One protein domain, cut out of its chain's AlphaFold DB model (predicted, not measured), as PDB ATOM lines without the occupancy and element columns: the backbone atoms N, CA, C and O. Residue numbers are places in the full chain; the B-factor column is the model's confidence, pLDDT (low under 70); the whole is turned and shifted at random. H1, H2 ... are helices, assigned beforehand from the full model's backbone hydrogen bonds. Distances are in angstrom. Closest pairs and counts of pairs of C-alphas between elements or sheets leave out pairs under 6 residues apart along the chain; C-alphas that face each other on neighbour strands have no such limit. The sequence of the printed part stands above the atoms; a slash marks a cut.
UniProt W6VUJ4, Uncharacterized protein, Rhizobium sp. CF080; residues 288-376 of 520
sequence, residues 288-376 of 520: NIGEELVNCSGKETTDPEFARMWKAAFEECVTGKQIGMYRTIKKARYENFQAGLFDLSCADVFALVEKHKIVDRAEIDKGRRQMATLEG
ATOM      1  N   ASN A 288     249.205 204.458 274.764       60.97
ATOM      2  CA  ASN A 288     249.992 204.980 273.648       60.97
ATOM      3  C   ASN A 288     251.284 204.154 273.481       60.97
ATOM      4  O   ASN A 288     252.063 204.049 274.426       60.97
ATOM      5  N   ILE A 289     251.533 203.586 272.291       62.31
ATOM      6  CA  ILE A 289     252.697 202.721 271.989       62.31
ATOM      7  C   ILE A 289     254.020 203.389 272.403       62.31
ATOM      8  O   ILE A 289     254.960 202.713 272.818       62.31
ATOM      9  N   GLY A 290     254.085 204.722 272.352       61.91
ATOM     10  CA  GLY A 290     255.228 205.489 272.835       61.91
ATOM     11  C   GLY A 290     255.538 205.316 274.330       61.91
ATOM     12  O   GLY A 290     256.704 205.258 274.705       61.91
ATOM     13  N   GLU A 291     254.520 205.183 275.183       63.91
ATOM     14  CA  GLU A 291     254.683 205.007 276.634       63.91
ATOM     15  C   GLU A 291     255.213 203.627 276.991       63.91
ATOM     16  O   GLU A 291     256.112 203.505 277.820       63.91
ATOM     17  N   GLU A 292     254.688 202.589 276.340       66.69
ATOM     18  CA  GLU A 292     255.185 201.228 276.533       66.69
ATOM     19  C   GLU A 292     256.654 201.127 276.110       66.69
ATOM     20  O   GLU A 292     257.445 200.456 276.767       66.69
ATOM     21  N   LEU A 293     257.052 201.861 275.065       62.91
ATOM     22  CA  LEU A 293     258.441 201.911 274.613       62.91
ATOM     23  C   LEU A 293     259.366 202.639 275.590       62.91
ATOM     24  O   LEU A 293     260.478 202.166 275.817       62.91
ATOM     25  N   VAL A 294     258.924 203.755 276.175       65.94
ATOM     26  CA  VAL A 294     259.684 204.463 277.218       65.94
ATOM     27  C   VAL A 294     259.864 203.545 278.427       65.94
ATOM     28  O   VAL A 294     260.992 203.294 278.846       65.94
ATOM     29  N   ASN A 295     258.768 202.954 278.909       68.25
ATOM     30  CA  ASN A 295     258.761 202.113 280.103       68.25
ATOM     31  C   ASN A 295     259.572 200.818 279.925       68.25
ATOM     32  O   ASN A 295     260.313 200.439 280.829       68.25
ATOM     33  N   CYS A 296     259.486 200.150 278.769       59.97
ATOM     34  CA  CYS A 296     260.235 198.911 278.526       59.97
ATOM     35  C   CYS A 296     261.716 199.163 278.170       59.97
ATOM     36  O   CYS A 296     262.509 198.227 278.228       59.97
ATOM     37  N   SER A 297     262.125 200.394 277.824       63.97
ATOM     38  CA  SER A 297     263.540 200.705 277.550       63.97
ATOM     39  C   SER A 297     264.411 200.796 278.808       63.97
ATOM     40  O   SER A 297     265.634 200.743 278.701       63.97
ATOM     41  N   GLY A 298     263.800 200.971 279.987       62.94
ATOM     42  CA  GLY A 298     264.512 201.175 281.254       62.94
ATOM     43  C   GLY A 298     265.322 202.476 281.333       62.94
ATOM     44  O   GLY A 298     265.948 202.733 282.358       62.94
ATOM     45  N   LYS A 299     265.322 203.299 280.276       64.06
ATOM     46  CA  LYS A 299     265.971 204.608 280.250       64.06
ATOM     47  C   LYS A 299     264.993 205.658 280.755       64.06
ATOM     48  O   LYS A 299     263.879 205.779 280.241       64.06
ATOM     49  N   GLU A 300     265.409 206.423 281.758       66.56
ATOM     50  CA  GLU A 300     264.641 207.581 282.200       66.56
ATOM     51  C   GLU A 300     264.535 208.603 281.063       66.56
ATOM     52  O   GLU A 300     265.457 208.791 280.268       66.56
ATOM     53  N   THR A 301     263.417 209.322 281.005       67.50
ATOM     54  CA  THR A 301     263.172 210.381 280.010       67.50
ATOM     55  C   THR A 301     264.142 211.562 280.137       67.50
ATOM     56  O   THR A 301     264.129 212.463 279.305       67.50
ATOM     57  N   THR A 302     264.950 211.570 281.197       76.50
ATOM     58  CA  THR A 302     266.039 212.505 281.492       76.50
ATOM     59  C   THR A 302     267.357 212.127 280.809       76.50
ATOM     60  O   THR A 302     268.265 212.954 280.800       76.50
ATOM     61  N   ASP A 303     267.479 210.929 280.216       84.00
ATOM     62  CA  ASP A 303     268.682 210.504 279.489       84.00
ATOM     63  C   ASP A 303     268.925 211.422 278.266       84.00
ATOM     64  O   ASP A 303     268.119 211.430 277.322       84.00
ATOM     65  N   PRO A 304     270.040 212.181 278.222       85.81
ATOM     66  CA  PRO A 304     270.372 213.044 277.088       85.81
ATOM     67  C   PRO A 304     270.461 212.287 275.758       85.81
ATOM     68  O   PRO A 304     270.195 212.853 274.693       85.81
ATOM     69  N   GLU A 305     270.820 211.001 275.792       84.75
ATOM     70  CA  GLU A 305     270.867 210.163 274.601       84.75
ATOM     71  C   GLU A 305     269.464 209.853 274.067       84.75
ATOM     72  O   GLU A 305     269.252 209.908 272.851       84.75
ATOM     73  N   PHE A 306     268.503 209.607 274.961       85.38
ATOM     74  CA  PHE A 306     267.099 209.403 274.609       85.38
ATOM     75  C   PHE A 306     266.524 210.648 273.923       85.38
ATOM     76  O   PHE A 306     265.960 210.548 272.830       85.38
ATOM     77  N   ALA A 307     266.739 211.830 274.507       89.19
ATOM     78  CA  ALA A 307     266.287 213.098 273.934       89.19
ATOM     79  C   ALA A 307     266.915 213.365 272.553       89.19
ATOM     80  O   ALA A 307     266.206 213.650 271.586       89.19
ATOM     81  N   ARG A 308     268.240 213.200 272.421       91.00
ATOM     82  CA  ARG A 308     268.966 213.389 271.151       91.00
ATOM     83  C   ARG A 308     268.430 212.489 270.036       91.00
ATOM     84  O   ARG A 308     268.301 212.910 268.890       91.00
ATOM     85  N   MET A 309     268.131 211.244 270.368       88.69
ATOM     86  CA  MET A 309     267.680 210.232 269.422       88.69
ATOM     87  C   MET A 309     266.253 210.471 268.929       88.69
ATOM     88  O   MET A 309     266.005 210.401 267.726       88.69
ATOM     89  N   TRP A 310     265.321 210.780 269.831       91.31
ATOM     90  CA  TRP A 310     263.949 211.101 269.435       91.31
ATOM     91  C   TRP A 310     263.857 212.437 268.700       91.31
ATOM     92  O   TRP A 310     263.050 212.560 267.780       91.31
ATOM     93  N   LYS A 311     264.746 213.391 269.006       94.31
ATOM     94  CA  LYS A 311     264.919 214.597 268.191       94.31
ATOM     95  C   LYS A 311     265.372 214.267 266.762       94.31
ATOM     96  O   LYS A 311     264.777 214.762 265.812       94.31
ATOM     97  N   ALA A 312     266.347 213.372 266.588       91.56
ATOM     98  CA  ALA A 312     266.780 212.935 265.256       91.56
ATOM     99  C   ALA A 312     265.662 212.204 264.482       91.56
ATOM    100  O   ALA A 312     265.452 212.470 263.300       91.56
ATOM    101  N   ALA A 313     264.893 211.335 265.149       90.38
ATOM    102  CA  ALA A 313     263.734 210.679 264.535       90.38
ATOM    103  C   ALA A 313     262.660 211.694 264.094       90.38
ATOM    104  O   ALA A 313     262.075 211.552 263.018       90.38
ATOM    105  N   PHE A 314     262.429 212.738 264.898       94.00
ATOM    106  CA  PHE A 314     261.553 213.853 264.547       94.00
ATOM    107  C   PHE A 314     262.052 214.600 263.296       94.00
ATOM    108  O   PHE A 314     261.286 214.767 262.348       94.00
ATOM    109  N   GLU A 315     263.334 214.969 263.231       93.56
ATOM    110  CA  GLU A 315     263.933 215.636 262.061       93.56
ATOM    111  C   GLU A 315     263.825 214.782 260.781       93.56
ATOM    112  O   GLU A 315     263.567 215.289 259.682       93.56
ATOM    113  N   GLU A 316     263.966 213.462 260.902       91.19
ATOM    114  CA  GLU A 316     263.816 212.536 259.776       91.19
ATOM    115  C   GLU A 316     262.368 212.413 259.291       91.19
ATOM    116  O   GLU A 316     262.144 212.334 258.080       91.19
ATOM    117  N   CYS A 317     261.384 212.469 260.195       89.81
ATOM    118  CA  CYS A 317     259.982 212.611 259.808       89.81
ATOM    119  C   CYS A 317     259.756 213.913 259.045       89.81
ATOM    120  O   CYS A 317     259.278 213.890 257.915       89.81
ATOM    121  N   VAL A 318     260.167 215.042 259.620       90.25
ATOM    122  CA  VAL A 318     259.945 216.375 259.043       90.25
ATOM    123  C   VAL A 318     260.559 216.527 257.646       90.25
ATOM    124  O   VAL A 318     260.004 217.217 256.791       90.25
ATOM    125  N   THR A 319     261.682 215.858 257.384       88.50
ATOM    126  CA  THR A 319     262.363 215.882 256.078       88.50
ATOM    127  C   THR A 319     261.839 214.846 255.076       88.50
ATOM    128  O   THR A 319     262.386 214.734 253.978       88.50
ATOM    129  N   GLY A 320     260.809 214.067 255.425       83.69
ATOM    130  CA  GLY A 320     260.265 213.005 254.574       83.69
ATOM    131  C   GLY A 320     261.187 211.790 254.429       83.69
ATOM    132  O   GLY A 320     260.952 210.916 253.592       83.69
ATOM    133  N   LYS A 321     262.243 211.691 255.245       85.31
ATOM    134  CA  LYS A 321     263.211 210.589 255.235       85.31
ATOM    135  C   LYS A 321     262.758 209.468 256.167       85.31
ATOM    136  O   LYS A 321     263.499 209.054 257.055       85.31
ATOM    137  N   GLN A 322     261.571 208.909 255.927       72.12
ATOM    138  CA  GLN A 322     261.008 207.843 256.770       72.12
ATOM    139  C   GLN A 322     261.955 206.634 256.923       72.12
ATOM    140  O   GLN A 322     262.054 206.047 257.996       72.12
ATOM    141  N   ILE A 323     262.729 206.290 255.885       68.88
ATOM    142  CA  ILE A 323     263.747 205.220 255.952       68.88
ATOM    143  C   ILE A 323     264.870 205.557 256.950       68.88
ATOM    144  O   ILE A 323     265.394 204.658 257.612       68.88
ATOM    145  N   GLY A 324     265.238 206.836 257.053       70.19
ATOM    146  CA  GLY A 324     266.163 207.344 258.063       70.19
ATOM    147  C   GLY A 324     265.590 207.156 259.462       70.19
ATOM    148  O   GLY A 324     266.217 206.474 260.268       70.19
ATOM    149  N   MET A 325     264.342 207.600 259.676       78.25
ATOM    150  CA  MET A 325     263.625 207.481 260.957       78.25
ATOM    151  C   MET A 325     263.654 206.044 261.475       78.25
ATOM    152  O   MET A 325     264.063 205.784 262.608       78.25
ATOM    153  N   TYR A 326     263.293 205.081 260.621       69.44
ATOM    154  CA  TYR A 326     263.358 203.672 260.990       69.44
ATOM    155  C   TYR A 326     264.774 203.226 261.330       69.44
ATOM    156  O   TYR A 326     264.933 202.437 262.249       69.44
ATOM    157  N   ARG A 327     265.814 203.707 260.643       76.19
ATOM    158  CA  ARG A 327     267.207 203.361 260.959       76.19
ATOM    159  C   ARG A 327     267.653 203.968 262.292       76.19
ATOM    160  O   ARG A 327     268.313 203.265 263.052       76.19
ATOM    161  N   THR A 328     267.270 205.203 262.592       73.31
ATOM    162  CA  THR A 328     267.577 205.896 263.853       73.31
ATOM    163  C   THR A 328     266.893 205.214 265.036       73.31
ATOM    164  O   THR A 328     267.557 204.839 266.001       73.31
ATOM    165  N   ILE A 329     265.596 204.916 264.912       68.06
ATOM    166  CA  ILE A 329     264.824 204.173 265.919       68.06
ATOM    167  C   ILE A 329     265.299 202.713 266.014       68.06
ATOM    168  O   ILE A 329     265.346 202.127 267.091       68.06
ATOM    169  N   LYS A 330     265.691 202.087 264.902       67.75
ATOM    170  CA  LYS A 330     266.227 200.718 264.905       67.75
ATOM    171  C   LYS A 330     267.592 200.655 265.584       67.75
ATOM    172  O   LYS A 330     267.826 199.729 266.349       67.75
ATOM    173  N   LYS A 331     268.464 201.642 265.362       67.88
ATOM    174  CA  LYS A 331     269.751 201.754 266.061       67.88
ATOM    175  C   LYS A 331     269.549 201.890 267.574       67.88
ATOM    176  O   LYS A 331     270.282 201.265 268.321       67.88
ATOM    177  N   ALA A 332     268.501 202.598 267.997       60.94
ATOM    178  CA  ALA A 332     268.074 202.669 269.395       60.94
ATOM    179  C   ALA A 332     267.603 201.331 269.979       60.94
ATOM    180  O   ALA A 332     267.846 201.023 271.141       60.94
ATOM    181  N   ARG A 333     266.864 200.554 269.174       62.50
ATOM    182  CA  ARG A 333     266.190 199.320 269.603       62.50
ATOM    183  C   ARG A 333     267.102 198.093 269.634       62.50
ATOM    184  O   ARG A 333     266.841 197.182 270.413       62.50
ATOM    185  N   TYR A 334     268.130 198.036 268.786       50.28
ATOM    186  CA  TYR A 334     268.915 196.810 268.583       50.28
ATOM    187  C   TYR A 334     269.863 196.446 269.723       50.28
ATOM    188  O   TYR A 334     270.332 195.314 269.746       50.28
ATOM    189  N   GLU A 335     270.111 197.343 270.675       52.97
ATOM    190  CA  GLU A 335     270.896 196.978 271.854       52.97
ATOM    191  C   GLU A 335     270.062 196.219 272.902       52.97
ATOM    192  O   GLU A 335     270.648 195.458 273.661       52.97
ATOM    193  N   ASN A 336     268.716 196.314 272.902       45.94
ATOM    194  CA  ASN A 336     267.883 195.750 273.985       45.94
ATOM    195  C   ASN A 336     266.542 195.075 273.587       45.94
ATOM    196  O   ASN A 336     265.809 194.665 274.484       45.94
ATOM    197  N   PHE A 337     266.156 194.931 272.304       45.97
ATOM    198  CA  PHE A 337     264.830 194.361 271.966       45.97
ATOM    199  C   PHE A 337     264.745 193.608 270.620       45.97
ATOM    200  O   PHE A 337     265.372 193.996 269.633       45.97
ATOM    201  N   GLN A 338     263.913 192.553 270.545       48.19
ATOM    202  CA  GLN A 338     263.669 191.780 269.313       48.19
ATOM    203  C   GLN A 338     262.817 192.575 268.302       48.19
ATOM    204  O   GLN A 338     261.732 193.069 268.608       48.19
ATOM    205  N   ALA A 339     263.323 192.712 267.075       41.00
ATOM    206  CA  ALA A 339     262.710 193.497 266.008       41.00
ATOM    207  C   ALA A 339     261.511 192.780 265.358       41.00
ATOM    208  O   ALA A 339     261.627 191.619 264.982       41.00
ATOM    209  N   GLY A 340     260.397 193.498 265.148       54.16
ATOM    210  CA  GLY A 340     259.294 193.042 264.283       54.16
ATOM    211  C   GLY A 340     257.869 193.409 264.714       54.16
ATOM    212  O   GLY A 340     256.952 193.199 263.934       54.16
ATOM    213  N   LEU A 341     257.659 193.952 265.919       53.34
ATOM    214  CA  LEU A 341     256.310 194.023 266.513       53.34
ATOM    215  C   LEU A 341     255.638 195.409 266.553       53.34
ATOM    216  O   LEU A 341     254.490 195.495 266.983       53.34
ATOM    217  N   PHE A 342     256.303 196.486 266.123       61.44
ATOM    218  CA  PHE A 342     255.738 197.837 266.246       61.44
ATOM    219  C   PHE A 342     256.033 198.704 265.023       61.44
ATOM    220  O   PHE A 342     257.187 199.100 264.824       61.44
ATOM    221  N   ASP A 343     254.975 199.047 264.287       72.06
ATOM    222  CA  ASP A 343     254.965 200.122 263.297       72.06
ATOM    223  C   ASP A 343     254.841 201.461 264.035       72.06
ATOM    224  O   ASP A 343     253.811 201.760 264.633       72.06
ATOM    225  N   LEU A 344     255.926 202.240 264.045       78.69
ATOM    226  CA  LEU A 344     255.934 203.610 264.559       78.69
ATOM    227  C   LEU A 344     255.677 204.563 263.397       78.69
ATOM    228  O   LEU A 344     256.486 204.655 262.473       78.69
ATOM    229  N   SER A 345     254.564 205.282 263.456       86.94
ATOM    230  CA  SER A 345     254.252 206.346 262.510       86.94
ATOM    231  C   SER A 345     254.939 207.655 262.907       86.94
ATOM    232  O   SER A 345     255.309 207.862 264.064       86.94
ATOM    233  N   CYS A 346     255.049 208.599 261.969       87.44
ATOM    234  CA  CYS A 346     255.476 209.953 262.321       87.44
ATOM    235  C   CYS A 346     254.518 210.618 263.320       87.44
ATOM    236  O   CYS A 346     254.968 211.393 264.152       87.44
ATOM    237  N   ALA A 347     253.225 210.280 263.325       86.62
ATOM    238  CA  ALA A 347     252.306 210.798 264.338       86.62
ATOM    239  C   ALA A 347     252.716 210.360 265.758       86.62
ATOM    240  O   ALA A 347     252.694 211.177 266.680       86.62
ATOM    241  N   ASP A 348     253.174 209.114 265.913       87.69
ATOM    242  CA  ASP A 348     253.644 208.577 267.195       87.69
ATOM    243  C   ASP A 348     254.934 209.262 267.654       87.69
ATOM    244  O   ASP A 348     255.063 209.629 268.822       87.69
ATOM    245  N   VAL A 349     255.871 209.501 266.724       90.69
ATOM    246  CA  VAL A 349     257.114 210.243 267.005       90.69
ATOM    247  C   VAL A 349     256.791 211.643 267.525       90.69
ATOM    248  O   VAL A 349     257.348 212.061 268.537       90.69
ATOM    249  N   PHE A 350     255.865 212.349 266.872       91.56
ATOM    250  CA  PHE A 350     255.454 213.702 267.253       91.56
ATOM    251  C   PHE A 350     254.798 213.738 268.634       91.56
ATOM    252  O   PHE A 350     255.134 214.594 269.448       91.56
ATOM    253  N   ALA A 351     253.891 212.797 268.911       88.69
ATOM    254  CA  ALA A 351     253.248 212.689 270.218       88.69
ATOM    255  C   ALA A 351     254.269 212.424 271.335       88.69
ATOM    256  O   ALA A 351     254.157 212.985 272.426       88.69
ATOM    257  N   LEU A 352     255.283 211.600 271.061       89.19
ATOM    258  CA  LEU A 352     256.311 211.252 272.034       89.19
ATOM    259  C   LEU A 352     257.244 212.433 272.326       89.19
ATOM    260  O   LEU A 352     257.459 212.756 273.497       89.19
ATOM    261  N   VAL A 353     257.754 213.125 271.300       93.50
ATOM    262  CA  VAL A 353     258.624 214.295 271.522       93.50
ATOM    263  C   VAL A 353     257.887 215.452 272.198       93.50
ATOM    264  O   VAL A 353     258.495 216.143 273.013       93.50
ATOM    265  N   GLU A 354     256.587 215.624 271.925       93.75
ATOM    266  CA  GLU A 354     255.733 216.616 272.593       93.75
ATOM    267  C   GLU A 354     255.554 216.283 274.072       93.75
ATOM    268  O   GLU A 354     255.837 217.107 274.943       93.75
ATOM    269  N   LYS A 355     255.133 215.048 274.364       90.75
ATOM    270  CA  LYS A 355     254.868 214.595 275.730       90.75
ATOM    271  C   LYS A 355     256.097 214.736 276.626       90.75
ATOM    272  O   LYS A 355     255.979 215.147 277.778       90.75
ATOM    273  N   HIS A 356     257.270 214.400 276.095       91.19
ATOM    274  CA  HIS A 356     258.525 214.436 276.838       91.19
ATOM    275  C   HIS A 356     259.271 215.772 276.724       91.19
ATOM    276  O   HIS A 356     260.381 215.874 277.236       91.19
ATOM    277  N   LYS A 357     258.673 216.795 276.090       94.31
ATOM    278  CA  LYS A 357     259.276 218.127 275.897       94.31
ATOM    279  C   LYS A 357     260.688 218.060 275.288       94.31
ATOM    280  O   LYS A 357     261.566 218.833 275.654       94.31
ATOM    281  N   ILE A 358     260.907 217.106 274.379       94.12
ATOM    282  CA  ILE A 358     262.198 216.886 273.698       94.12
ATOM    283  C   ILE A 358     262.409 217.936 272.603       94.12
ATOM    284  O   ILE A 358     263.536 218.337 272.315       94.12
ATOM    285  N   VAL A 359     261.309 218.362 271.984       95.12
ATOM    286  CA  VAL A 359     261.264 219.370 270.927       95.12
ATOM    287  C   VAL A 359     260.278 220.450 271.359       95.12
ATOM    288  O   VAL A 359     259.227 220.143 271.927       95.12
ATOM    289  N   ASP A 360     260.612 221.713 271.101       93.94
ATOM    290  CA  ASP A 360     259.730 222.831 271.422       93.94
ATOM    291  C   ASP A 360     258.423 222.739 270.633       93.94
ATOM    292  O   ASP A 360     258.407 222.406 269.446       93.94
ATOM    293  N   ARG A 361     257.306 223.103 271.271       88.88
ATOM    294  CA  ARG A 361     255.972 222.998 270.661       88.88
ATOM    295  C   ARG A 361     255.877 223.710 269.306       88.88
ATOM    296  O   ARG A 361     255.333 223.152 268.360       88.88
ATOM    297  N   ALA A 362     256.495 224.885 269.176       87.00
ATOM    298  CA  ALA A 362     256.532 225.630 267.917       87.00
ATOM    299  C   ALA A 362     257.234 224.861 266.777       87.00
ATOM    300  O   ALA A 362     256.828 224.950 265.613       87.00
ATOM    301  N   GLU A 363     258.278 224.095 267.102       91.62
ATOM    302  CA  GLU A 363     259.004 223.260 266.147       91.62
ATOM    303  C   GLU A 363     258.191 222.007 265.788       91.62
ATOM    304  O   GLU A 363     258.091 221.671 264.607       91.62
ATOM    305  N   ILE A 364     257.501 221.396 266.757       90.12
ATOM    306  CA  ILE A 364     256.551 220.294 266.519       90.12
ATOM    307  C   ILE A 364     255.445 220.731 265.554       90.12
ATOM    308  O   ILE A 364     255.181 220.050 264.563       90.12
ATOM    309  N   ASP A 365     254.843 221.898 265.774       85.44
ATOM    310  CA  ASP A 365     253.776 222.411 264.912       85.44
ATOM    311  C   ASP A 365     254.288 222.717 263.499       85.44
ATOM    312  O   ASP A 365     253.611 222.436 262.503       85.44
ATOM    313  N   LYS A 366     255.521 223.230 263.381       87.44
ATOM    314  CA  LYS A 366     256.198 223.391 262.085       87.44
ATOM    315  C   LYS A 366     256.377 222.041 261.389       87.44
ATOM    316  O   LYS A 366     256.047 221.929 260.207       87.44
ATOM    317  N   GLY A 367     256.818 221.022 262.121       87.69
ATOM    318  CA  GLY A 367     256.973 219.670 261.603       87.69
ATOM    319  C   GLY A 367     255.656 219.056 261.118       87.69
ATOM    320  O   GLY A 367     255.634 218.435 260.056       87.69
ATOM    321  N   ARG A 368     254.541 219.281 261.833       87.00
ATOM    322  CA  ARG A 368     253.213 218.757 261.457       87.00
ATOM    323  C   ARG A 368     252.759 219.368 260.140       87.00
ATOM    324  O   ARG A 368     252.308 218.652 259.248       87.00
ATOM    325  N   ARG A 369     252.949 220.683 259.977       82.25
ATOM    326  CA  ARG A 369     252.653 221.392 258.721       82.25
ATOM    327  C   ARG A 369     253.499 220.875 257.554       82.25
ATOM    328  O   ARG A 369     252.976 220.701 256.454       82.25
ATOM    329  N   GLN A 370     254.784 220.598 257.781       84.31
ATOM    330  CA  GLN A 370     255.672 220.049 256.751       84.31
ATOM    331  C   GLN A 370     255.277 218.621 256.356       84.31
ATOM    332  O   GLN A 370     255.178 218.333 255.167       84.31
ATOM    333  N   MET A 371     254.960 217.763 257.328       83.44
ATOM    334  CA  MET A 371     254.460 216.408 257.072       83.44
ATOM    335  C   MET A 371     253.145 216.409 256.299       83.44
ATOM    336  O   MET A 371     253.022 215.708 255.301       83.44
ATOM    337  N   ALA A 372     252.191 217.249 256.698       76.62
ATOM    338  CA  ALA A 372     250.944 217.415 255.963       76.62
ATOM    339  C   ALA A 372     251.202 217.837 254.510       76.62
ATOM    340  O   ALA A 372     250.639 217.246 253.592       76.62
ATOM    341  N   THR A 373     252.128 218.774 254.291       78.88
ATOM    342  CA  THR A 373     252.533 219.192 252.941       78.88
ATOM    343  C   THR A 373     253.115 218.027 252.130       78.88
ATOM    344  O   THR A 373     252.744 217.850 250.972       78.88
ATOM    345  N   LEU A 374     253.985 217.203 252.729       74.75
ATOM    346  CA  LEU A 374     254.558 216.009 252.086       74.75
ATOM    347  C   LEU A 374     253.497 214.949 251.756       74.75
ATOM    348  O   LEU A 374     253.609 214.260 250.745       74.75
ATOM    349  N   GLU A 375     252.449 214.849 252.571       74.88
ATOM    350  CA  GLU A 375     251.279 213.997 252.329       74.88
ATOM    351  C   GLU A 375     250.291 214.599 251.310       74.88
ATOM    352  O   GLU A 375     249.237 214.018 251.051       74.88
ATOM    353  N   GLY A 376     250.595 215.769 250.736       75.38
ATOM    354  CA  GLY A 376     249.711 216.476 249.808       75.38
ATOM    355  C   GLY A 376     248.505 217.138 250.482       75.38
ATOM    356  O   GLY A 376     247.588 217.597 249.800       75.38
TER     357      GLY A 376
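This is residues 288 to 376 of the 520 residues of an uncharacterized protein of Rhizobium sp. CF080 (UniProt W6VUJ4). Two helices, H2 and H4, form the middle, tilted to each other at 40 degrees; H3 folds back along H2 as a hairpin, H1 packs steeply on H4, and H5 packs with part of its length near the end of H2. H1 and H5 lie toward opposite ends of the longest axis. The printed part has 89 residues with five named helices, in the order H1 to H5, and no named strand; the class is all helix. It is compact, with a radius of gyration of the C-alphas of 12.5 A, and spans 36 by 26 by 21 A.

H1, residues 289 to 297, touches H4, residues 346 to 355, at a steep tilt of 65 degrees, and the closest C-alphas, those of Gly 290 and Leu 352, are 5.9 A apart. H2, residues 304 to 318, is apart from H1. H3, residues 322 to 333, touches H2 at a shallow tilt of 18 degrees, opposite ways, and the two form a helical hairpin; their closest C-alphas, of Ala 313 and Met 325, are 4.8 A apart. H2 touches H4 at a steep tilt of 40 degrees, opposite ways, closest at the C-alphas of Cys 317 and Cys 346, 5.8 A. H5, residues 361 to 374, touches H2 with its residues 367 to 371 alone, at a shallow tilt of 34 degrees, only just short of steep; the closest C-alphas, of Val 318 and Gly 367, are 5.1 A apart. H4 and H5, also a helical hairpin, only just touch, with 3 pairs of C-alphas within 8 A, the closest being Glu 354 and Arg 361 at 6.7 A. H2, H4 and H5 form an up and down bundle, each running against the one before it. In all five helices every O i to N i+4 pair is within hydrogen-bond range.

H1 begins at C-alpha 289 at (252.697, 202.721, 271.989) and is 12.4 A long. H2, the longest, measures 21.1 A, from C-alpha 304 at (270.372, 213.044, 277.088). H3 measures 16.3 A, H4 14.2 A and H5 19.9 A, ending at C-alpha 374 at (254.558, 216.009, 252.086).

The two C-alphas farthest apart, those of Gly 298 and Gly 376, are 38.0 A apart. The printed part has no cut. The link from H3 to H4, residues 334 to 345, is long; those from H2 to H3 and from H4 to H5 are tight. The mean pLDDT of the printed part is 77.5, and 30 residues are under 70: 288 to 301, 323, 326 and 329 to 342.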